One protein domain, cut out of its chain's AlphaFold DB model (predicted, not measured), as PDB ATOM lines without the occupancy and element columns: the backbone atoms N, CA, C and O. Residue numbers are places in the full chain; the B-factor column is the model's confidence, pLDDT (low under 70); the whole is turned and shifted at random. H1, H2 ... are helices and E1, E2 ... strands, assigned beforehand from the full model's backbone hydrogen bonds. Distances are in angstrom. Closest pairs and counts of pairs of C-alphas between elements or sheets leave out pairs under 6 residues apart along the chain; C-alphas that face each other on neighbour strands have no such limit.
ATOM      1  N   LEU A   5     -43.018  46.482 -10.986       88.62
ATOM      2  CA  LEU A   5     -41.862  45.648 -10.696       88.62
ATOM      3  C   LEU A   5     -41.949  45.097  -9.276       88.62
ATOM      4  O   LEU A   5     -42.431  45.766  -8.368       88.62
ATOM      5  N   CYS A   6     -41.485  43.870  -9.084       87.50
ATOM      6  CA  CYS A   6     -41.464  43.202  -7.794       87.50
ATOM      7  C   CYS A   6     -40.179  42.398  -7.640       87.50
ATOM      8  O   CYS A   6     -39.675  41.787  -8.581       87.50
ATOM      9  N   TRP A   7     -39.678  42.356  -6.416       84.81
ATOM     10  CA  TRP A   7     -38.585  41.484  -6.030       84.81
ATOM     11  C   TRP A   7     -39.151  40.146  -5.578       84.81
ATOM     12  O   TRP A   7     -40.048  40.104  -4.752       84.81
ATOM     13  N   ILE A   8     -38.678  39.034  -6.119       81.56
ATOM     14  CA  ILE A   8     -39.153  37.719  -5.683       81.56
ATOM     15  C   ILE A   8     -37.958  36.941  -5.136       81.56
ATOM     16  O   ILE A   8     -36.979  36.766  -5.872       81.56
ATOM     17  N   PRO A   9     -37.987  36.504  -3.861       76.94
ATOM     18  CA  PRO A   9     -36.969  35.604  -3.346       76.94
ATOM     19  C   PRO A   9     -37.102  34.268  -4.062       76.94
ATOM     20  O   PRO A   9     -38.171  33.659  -4.072       76.94
ATOM     21  N   THR A  10     -36.017  33.807  -4.676       69.06
ATOM     22  CA  THR A  10     -35.993  32.464  -5.251       69.06
ATOM     23  C   THR A  10     -35.404  31.527  -4.206       69.06
ATOM     24  O   THR A  10     -34.298  31.745  -3.705       69.06
ATOM     25  N   PHE A  11     -36.156  30.486  -3.844       63.00
ATOM     26  CA  PHE A  11     -35.706  29.506  -2.851       63.00
ATOM     27  C   PHE A  11     -34.407  28.814  -3.300       63.00
ATOM     28  O   PHE A  11     -33.511  28.560  -2.499       63.00
ATOM     29  N   ALA A  12     -34.256  28.622  -4.614       61.16
ATOM     30  CA  ALA A  12     -33.068  28.043  -5.229       61.16
ATOM     31  C   ALA A  12     -31.795  28.896  -5.062       61.16
ATOM     32  O   ALA A  12     -30.693  28.352  -5.068       61.16
ATOM     33  N   SER A  13     -31.906  30.219  -4.895       59.66
ATOM     34  CA  SER A  13     -30.742  31.116  -4.902       59.66
ATOM     35  C   SER A  13     -30.381  31.659  -3.521       59.66
ATOM     36  O   SER A  13     -30.161  32.855  -3.407       59.66
ATOM     37  N   LYS A  14     -30.311  30.836  -2.463       64.94
ATOM     38  CA  LYS A  14     -29.716  31.182  -1.140       64.94
ATOM     39  C   LYS A  14     -29.940  32.642  -0.655       64.94
ATOM     40  O   LYS A  14     -29.001  33.289  -0.197       64.94
ATOM     41  N   GLY A  15     -31.158  33.182  -0.774       67.38
ATOM     42  CA  GLY A  15     -31.481  34.561  -0.360       67.38
ATOM     43  C   GLY A  15     -31.283  35.661  -1.418       67.38
ATOM     44  O   GLY A  15     -31.327  36.843  -1.089       67.38
ATOM     45  N   THR A  16     -31.093  35.301  -2.684       72.12
ATOM     46  CA  THR A  16     -31.000  36.240  -3.807       72.12
ATOM     47  C   THR A  16     -32.401  36.606  -4.288       72.12
ATOM     48  O   THR A  16     -33.203  35.740  -4.653       72.12
ATOM     49  N   LEU A  17     -32.696  37.904  -4.310       76.56
ATOM     50  CA  LEU A  17     -33.931  38.433  -4.876       76.56
ATOM     51  C   LEU A  17     -33.773  38.581  -6.390       76.56
ATOM     52  O   LEU A  17     -32.780  39.133  -6.865       76.56
ATOM     53  N   THR A  18     -34.762  38.110  -7.143       81.81
ATOM     54  CA  THR A  18     -34.819  38.283  -8.599       81.81
ATOM     55  C   THR A  18     -35.900  39.287  -8.960       81.81
ATOM     56  O   THR A  18     -37.058  39.134  -8.555       81.81
ATOM     57  N   LEU A  19     -35.539  40.295  -9.755       85.00
ATOM     58  CA  LEU A  19     -36.488  41.270 -10.272       85.00
ATOM     59  C   LEU A  19     -37.449  40.616 -11.274       85.00
ATOM     60  O   LEU A  19     -37.024  40.034 -12.278       85.00
ATOM     61  N   HIS A  20     -38.740  40.760 -11.005       86.88
ATOM     62  CA  HIS A  20     -39.836  40.408 -11.893       86.88
ATOM     63  C   HIS A  20     -40.598  41.666 -12.302       86.88
ATOM     64  O   HIS A  20     -40.810  42.572 -11.501       86.88
ATOM     65  N   LEU A  21     -41.016  41.708 -13.558       87.31
ATOM     66  CA  LEU A  21     -41.693  42.818 -14.204       87.31
ATOM     67  C   LEU A  21     -43.047  42.344 -14.732       87.31
ATOM     68  O   LEU A  21     -43.178  41.225 -15.238       87.31
ATOM     69  N   ARG A  22     -44.046  43.219 -14.657       87.06
ATOM     70  CA  ARG A  22     -45.318  43.074 -15.367       87.06
ATOM     71  C   ARG A  22     -45.704  44.410 -15.985       87.06
ATOM     72  O   ARG A  22     -45.531  45.454 -15.364       87.06
ATOM     73  N   LEU A  23     -46.206  44.378 -17.212       84.81
ATOM     74  CA  LEU A  23     -46.670  45.589 -17.894       84.81
ATOM     75  C   LEU A  23     -48.085  45.961 -17.453       84.81
ATOM     76  O   LEU A  23     -48.376  47.136 -17.257       84.81
ATOM     77  N   ASP A  24     -48.912  44.944 -17.215       83.62
ATOM     78  CA  ASP A  24     -50.290  45.081 -16.761       83.62
ATOM     79  C   ASP A  24     -50.501  44.324 -15.446       83.62
ATOM     80  O   ASP A  24     -49.936  43.239 -15.265       83.62
ATOM     81  N   PRO A  25     -51.369  44.816 -14.547       78.06
ATOM     82  CA  PRO A  25     -51.674  44.137 -13.288       78.06
ATOM     83  C   PRO A  25     -52.332  42.765 -13.489       78.06
ATOM     84  O   PRO A  25     -52.229  41.906 -12.614       78.06
ATOM     85  N   PHE A  26     -52.972  42.552 -14.643       80.25
ATOM     86  CA  PHE A  26     -53.604  41.289 -15.032       80.25
ATOM     87  C   PHE A  26     -52.625  40.275 -15.637       80.25
ATOM     88  O   PHE A  26     -52.975  39.107 -15.793       80.25
ATOM     89  N   GLN A  27     -51.414  40.701 -16.008       82.31
ATOM     90  CA  GLN A  27     -50.410  39.801 -16.562       82.31
ATOM     91  C   GLN A  27     -49.642  39.073 -15.451       82.31
ATOM     92  O   GLN A  27     -49.426  39.627 -14.368       82.31
ATOM     93  N   PRO A  28     -49.173  37.843 -15.726       83.06
ATOM     94  CA  PRO A  28     -48.292  37.140 -14.810       83.06
ATOM     95  C   PRO A  28     -46.966  37.892 -14.657       83.06
ATOM     96  O   PRO A  28     -46.460  38.499 -15.605       83.06
ATOM     97  N   TRP A  29     -46.381  37.803 -13.463       84.38
ATOM     98  CA  TRP A  29     -45.030  38.284 -13.203       84.38
ATOM     99  C   TRP A  29     -44.035  37.525 -14.075       84.38
ATOM    100  O   TRP A  29     -43.986  36.296 -14.050       84.38
ATOM    101  N   LYS A  30     -43.226  38.256 -14.841       85.94
ATOM    102  CA  LYS A  30     -42.180  37.681 -15.686       85.94
ATOM    103  C   LYS A  30     -40.815  38.135 -15.184       85.94
ATOM    104  O   LYS A  30     -40.686  39.284 -14.772       85.94
ATOM    105  N   PRO A  31     -39.785  37.285 -15.208       84.06
ATOM    106  CA  PRO A  31     -38.449  37.707 -14.814       84.06
ATOM    107  C   PRO A  31     -37.962  38.835 -15.732       84.06
ATOM    108  O   PRO A  31     -38.279  38.858 -16.921       84.06
ATOM    109  N   HIS A  32     -37.174  39.768 -15.199       81.19
ATOM    110  CA  HIS A  32     -36.613  40.880 -15.982       81.19
ATOM    111  C   HIS A  32     -35.793  40.406 -17.200       81.19
ATOM    112  O   HIS A  32     -35.731  41.111 -18.204       81.19
ATOM    113  N   THR A  33     -35.237  39.188 -17.159       78.19
ATOM    114  CA  THR A  33     -34.540  38.544 -18.288       78.19
ATOM    115  C   THR A  33     -35.434  38.328 -19.511       78.19
ATOM    116  O   THR A  33     -34.933  38.302 -20.632       78.19
ATOM    117  N   ALA A  34     -36.754  38.231 -19.330       81.25
ATOM    118  CA  ALA A  34     -37.716  38.146 -20.427       81.25
ATOM    119  C   ALA A  34     -37.900  39.483 -21.169       81.25
ATOM    120  O   ALA A  34     -38.508  39.515 -22.238       81.25
ATOM    121  N   PHE A  35     -37.383  40.585 -20.617       80.69
ATOM    122  CA  PHE A  35     -37.475  41.924 -21.189       80.69
ATOM    123  C   PHE A  35     -36.078  42.504 -21.447       80.69
ATOM    124  O   PHE A  35     -35.673  43.451 -20.768       80.69
ATOM    125  N   PRO A  36     -35.340  42.007 -22.455       74.25
ATOM    126  CA  PRO A  36     -33.995  42.500 -22.763       74.25
ATOM    127  C   PRO A  36     -33.972  44.003 -23.081       74.25
ATOM    128  O   PRO A  36     -32.988  44.671 -22.804       74.25
ATOM    129  N   ASN A  37     -35.082  44.555 -23.584       78.06
ATOM    130  CA  ASN A  37     -35.222  45.982 -23.898       78.06
ATOM    131  C   ASN A  37     -35.281  46.886 -22.653       78.06
ATOM    132  O   ASN A  37     -35.012  48.082 -22.741       78.06
ATOM    133  N   LEU A  38     -35.700  46.332 -21.513       73.88
ATOM    134  CA  LEU A  38     -35.776  47.029 -20.226       73.88
ATOM    135  C   LEU A  38     -34.596  46.667 -19.322       73.88
ATOM    136  O   LEU A  38     -34.265  47.429 -18.416       73.88
ATOM    137  N   CYS A  39     -33.982  45.513 -19.580       72.44
ATOM    138  CA  CYS A  39     -32.833  45.003 -18.865       72.44
ATOM    139  C   CYS A  39     -31.625  45.911 -19.112       72.44
ATOM    140  O   CYS A  39     -31.150  46.073 -20.236       72.44
ATOM    141  N   VAL A  40     -31.131  46.518 -18.041       71.38
ATOM    142  CA  VAL A  40     -29.834  47.187 -18.047       71.38
ATOM    143  C   VAL A  40     -28.790  46.102 -17.812       71.38
ATOM    144  O   VAL A  40     -29.018  45.271 -16.934       71.38
ATOM    145  N   PRO A  41     -27.666  46.070 -18.553       64.19
ATOM    146  CA  PRO A  41     -26.587  45.135 -18.261       64.19
ATOM    147  C   PRO A  41     -26.157  45.315 -16.802       64.19
ATOM    148  O   PRO A  41     -25.593  46.345 -16.427       64.19
ATOM    149  N   ASP A  42     -26.517  44.336 -15.972       60.53
ATOM    150  CA  ASP A  42     -26.268  44.371 -14.539       60.53
ATOM    151  C   ASP A  42     -24.755  44.269 -14.302       60.53
ATOM    152  O   ASP A  42     -24.052  43.458 -14.912       60.53
ATOM    153  N   TYR A  43     -24.244  45.114 -13.407       57.22
ATOM    154  CA  TYR A  43     -22.889  44.960 -12.895       57.22
ATOM    155  C   TYR A  43     -22.842  43.655 -12.086       57.22
ATOM    156  O   TYR A  43     -23.733  43.442 -11.260       57.22
ATOM    157  N   PRO A  44     -21.837  42.779 -12.268       57.72
ATOM    158  CA  PRO A  44     -21.738  41.540 -11.509       57.72
ATOM    159  C   PRO A  44     -21.329  41.852 -10.063       57.72
ATOM    160  O   PRO A  44     -20.159  41.766  -9.696       57.72
ATOM    161  N   ILE A  45     -22.293  42.259  -9.238       61.12
ATOM    162  CA  ILE A  45     -22.093  42.457  -7.804       61.12
ATOM    163  C   ILE A  45     -22.233  41.083  -7.133       61.12
ATOM    164  O   ILE A  45     -23.327  40.507  -7.139       61.12
ATOM    165  N   PRO A  46     -21.164  40.530  -6.538       57.22
ATOM    166  CA  PRO A  46     -21.260  39.268  -5.816       57.22
ATOM    167  C   PRO A  46     -22.243  39.420  -4.643       57.22
ATOM    168  O   PRO A  46     -22.126  40.361  -3.861       57.22
ATOM    169  N   ARG A  47     -23.216  38.497  -4.525       59.50
ATOM    170  CA  ARG A  47     -24.342  38.520  -3.554       59.50
ATOM    171  C   ARG A  47     -25.379  39.645  -3.738       59.50
ATOM    172  O   ARG A  47     -26.225  39.816  -2.863       59.50
ATOM    173  N   GLY A  48     -25.343  40.395  -4.839       60.56
ATOM    174  CA  GLY A  48     -26.350  41.416  -5.141       60.56
ATOM    175  C   GLY A  48     -27.684  40.829  -5.619       60.56
ATOM    176  O   GLY A  48     -27.729  39.742  -6.193       60.56
ATOM    177  N   SER A  49     -28.779  41.561  -5.401       66.94
ATOM    178  CA  SER A  49     -30.081  41.244  -6.000       66.94
ATOM    179  C   SER A  49     -30.013  41.400  -7.519       66.94
ATOM    180  O   SER A  49     -29.564  42.432  -8.019       66.94
ATOM    181  N   ILE A  50     -30.485  40.394  -8.253       72.94
ATOM    182  CA  ILE A  50     -30.381  40.354  -9.714       72.94
ATOM    183  C   ILE A  50     -31.419  41.309 -10.310       72.94
ATOM    184  O   ILE A  50     -32.626  41.101 -10.134       72.94
ATOM    185  N   GLY A  51     -30.953  42.334 -11.028       74.56
ATOM    186  CA  GLY A  51     -31.803  43.350 -11.648       74.56
ATOM    187  C   GLY A  51     -31.857  44.668 -10.874       74.56
ATOM    188  O   GLY A  51     -32.771  45.461 -11.093       74.56
ATOM    189  N   TRP A  52     -30.936  44.938  -9.942       76.69
ATOM    190  CA  TRP A  52     -30.999  46.152  -9.109       76.69
ATOM    191  C   TRP A  52     -30.811  47.423  -9.937       76.69
ATOM    192  O   TRP A  52     -31.613  48.354  -9.830       76.69
ATOM    193  N   ALA A  53     -29.849  47.415 -10.861       80.06
ATOM    194  CA  ALA A  53     -29.653  48.511 -11.807       80.06
ATOM    195  C   ALA A  53     -30.888  48.720 -12.699       80.06
ATOM    196  O   ALA A  53     -31.340  49.849 -12.908       80.06
ATOM    197  N   THR A  54     -31.479  47.616 -13.166       83.50
ATOM    198  CA  THR A  54     -32.720  47.635 -13.945       83.50
ATOM    199  C   THR A  54     -33.866  48.256 -13.144       83.50
ATOM    200  O   THR A  54     -34.550  49.149 -13.641       83.50
ATOM    201  N   SER A  55     -34.038  47.870 -11.878       83.12
ATOM    202  CA  SER A  55     -35.087  48.416 -11.012       83.12
ATOM    203  C   SER A  55     -34.962  49.930 -10.839       83.12
ATOM    204  O   SER A  55     -35.952  50.644 -10.966       83.12
ATOM    205  N   GLN A  56     -33.741  50.437 -10.652       84.06
ATOM    206  CA  GLN A  56     -33.492  51.861 -10.470       84.06
ATOM    207  C   GLN A  56     -33.846  52.655 -11.732       84.06
ATOM    208  O   GLN A  56     -34.477  53.708 -11.646       84.06
ATOM    209  N   ARG A  57     -33.510  52.121 -12.913       84.94
ATOM    210  CA  ARG A  57     -33.889  52.725 -14.197       84.94
ATOM    211  C   ARG A  57     -35.404  52.738 -14.395       84.94
ATOM    212  O   ARG A  57     -35.947  53.726 -14.879       84.94
ATOM    213  N   LEU A  58     -36.086  51.658 -14.028       85.88
ATOM    214  CA  LEU A  58     -37.539  51.558 -14.163       85.88
ATOM    215  C   LEU A  58     -38.261  52.500 -13.196       85.88
ATOM    216  O   LEU A  58     -39.190  53.189 -13.608       85.88
ATOM    217  N   LEU A  59     -37.788  52.609 -11.953       86.00
ATOM    218  CA  LEU A  59     -38.284  53.591 -10.986       86.00
ATOM    219  C   LEU A  59     -38.142  55.024 -11.522       86.00
ATOM    220  O   LEU A  59     -39.090  55.799 -11.457       86.00
ATOM    221  N   GLN A  60     -36.999  55.362 -12.130       85.25
ATOM    222  CA  GLN A  60     -36.810  56.657 -12.801       85.25
ATOM    223  C   GLN A  60     -37.745  56.854 -14.002       85.25
ATOM    224  O   GLN A  60     -38.147  57.978 -14.289       85.25
ATOM    225  N   ALA A  61     -38.120  55.774 -14.687       85.56
ATOM    226  CA  ALA A  61     -39.103  55.791 -15.766       85.56
ATOM    227  C   ALA A  61     -40.565  55.830 -15.268       85.56
ATOM    228  O   ALA A  61     -41.486  55.764 -16.084       85.56
ATOM    229  N   GLY A  62     -40.789  55.926 -13.952       87.19
ATOM    230  CA  GLY A  62     -42.114  56.019 -13.336       87.19
ATOM    231  C   GLY A  62     -42.791  54.676 -13.067       87.19
ATOM    232  O   GLY A  62     -44.007  54.643 -12.904       87.19
ATOM    233  N   TRP A  63     -42.044  53.569 -13.056       88.75
ATOM    234  CA  TRP A  63     -42.589  52.259 -12.697       88.75
ATOM    235  C   TRP A  63     -42.880  52.167 -11.205       88.75
ATOM    236  O   TRP A  63     -42.166  52.731 -10.376       88.75
ATOM    237  N   GLU A  64     -43.905  51.395 -10.865       88.44
ATOM    238  CA  GLU A  64     -44.318  51.197  -9.482       88.44
ATOM    239  C   GLU A  64     -43.667  49.937  -8.897       88.44
ATOM    240  O   GLU A  64     -43.739  48.847  -9.475       88.44
ATOM    241  N   ILE A  65     -43.028  50.089  -7.736       86.94
ATOM    242  CA  ILE A  65     -42.457  48.975  -6.978       86.94
ATOM    243  C   ILE A  65     -43.514  48.362  -6.064       86.94
ATOM    244  O   ILE A  65     -43.995  48.993  -5.126       86.94
ATOM    245  N   VAL A  66     -43.849  47.103  -6.327       85.12
ATOM    246  CA  VAL A  66     -44.767  46.326  -5.499       85.12
ATOM    247  C   VAL A  66     -43.949  45.565  -4.452       85.12
ATOM    248  O   VAL A  66     -43.021  44.831  -4.813       85.12
ATOM    249  N   PRO A  67     -44.254  45.727  -3.153       77.62
ATOM    250  CA  PRO A  67     -43.563  44.998  -2.107       77.62
ATOM    251  C   PRO A  67     -43.862  43.503  -2.196       77.62
ATOM    252  O   PRO A  67     -44.997  43.076  -2.404       77.62
ATOM    253  N   THR A  68     -42.827  42.702  -1.962       70.25
ATOM    254  CA  THR A  68     -42.859  41.235  -2.057       70.25
ATOM    255  C   THR A  68     -43.934  40.617  -1.156       70.25
ATOM    256  O   THR A  68     -44.590  39.661  -1.548       70.25
ATOM    257  N   ALA A  69     -44.187  41.228   0.008       65.88
ATOM    258  CA  ALA A  69     -45.224  40.831   0.962       65.88
ATOM    259  C   ALA A  69     -46.660  40.968   0.422       65.88
ATOM    260  O   ALA A  69     -47.564  40.293   0.903       65.88
ATOM    261  N   GLN A  70     -46.882  41.840  -0.566       60.16
ATOM    262  CA  GLN A  70     -48.180  42.002  -1.226       60.16
ATOM    263  C   GLN A  70     -48.328  41.099  -2.452       60.16
ATOM    264  O   GLN A  70     -49.440  40.895  -2.944       60.16
ATOM    265  N   VAL A  71     -47.228  40.533  -2.952       61.88
ATOM    266  CA  VAL A  71     -47.281  39.601  -4.069       61.88
ATOM    267  C   VAL A  71     -47.609  38.223  -3.525       61.88
ATOM    268  O   VAL A  71     -46.754  37.499  -3.022       61.88
TER     269      VAL A  71
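This is residues 5 to 71 of the 86 residues of an uncharacterized protein of Chamaesiphon polymorphus CCALA 037 (UniProt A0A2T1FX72). With little regular structure, this is a small sheet of three strands with one helix, H1, over one face and a long loop, residues 23 to 51. The named elements, in the order E1, E2, H1, E3, hold only 23 of 67 printed residues, class mixed. The mixed sheet runs E2, E1, E3. The whole is compact, radius of gyration of the C-alphas 11.4 A, spanning 31 by 24 by 18 A.

Start at E1, residues 5 to 9, which forms an antiparallel hairpin with E2, residues 17 to 22; N 6 and O 20 are within hydrogen-bond range at 2.8 A. E1 is parallel to E3, residues 64 to 66, with N 5 and O 64 at 2.9 A. H1, residues 52 to 60, is on the sheet at a height of 9.2 A; its closest C-alpha to E1 is Ser 55, 7.3 A from that of Leu 5. Every O i to N i+4 pair in H1 is within range.

Find C-alpha 5 at (-41.862, 45.648, -10.696); from there E1 runs 13.4 A. E2 spans 16.2 A, H1 12.6 A, and E3 6.3 A, to C-alpha 66 at (-44.767, 46.326, -5.499).

The printed part has no cut; the E2 to H1 link is long. Find pLDDT under 70 at residues 10 to 15, 41 to 49 and 69 to 71.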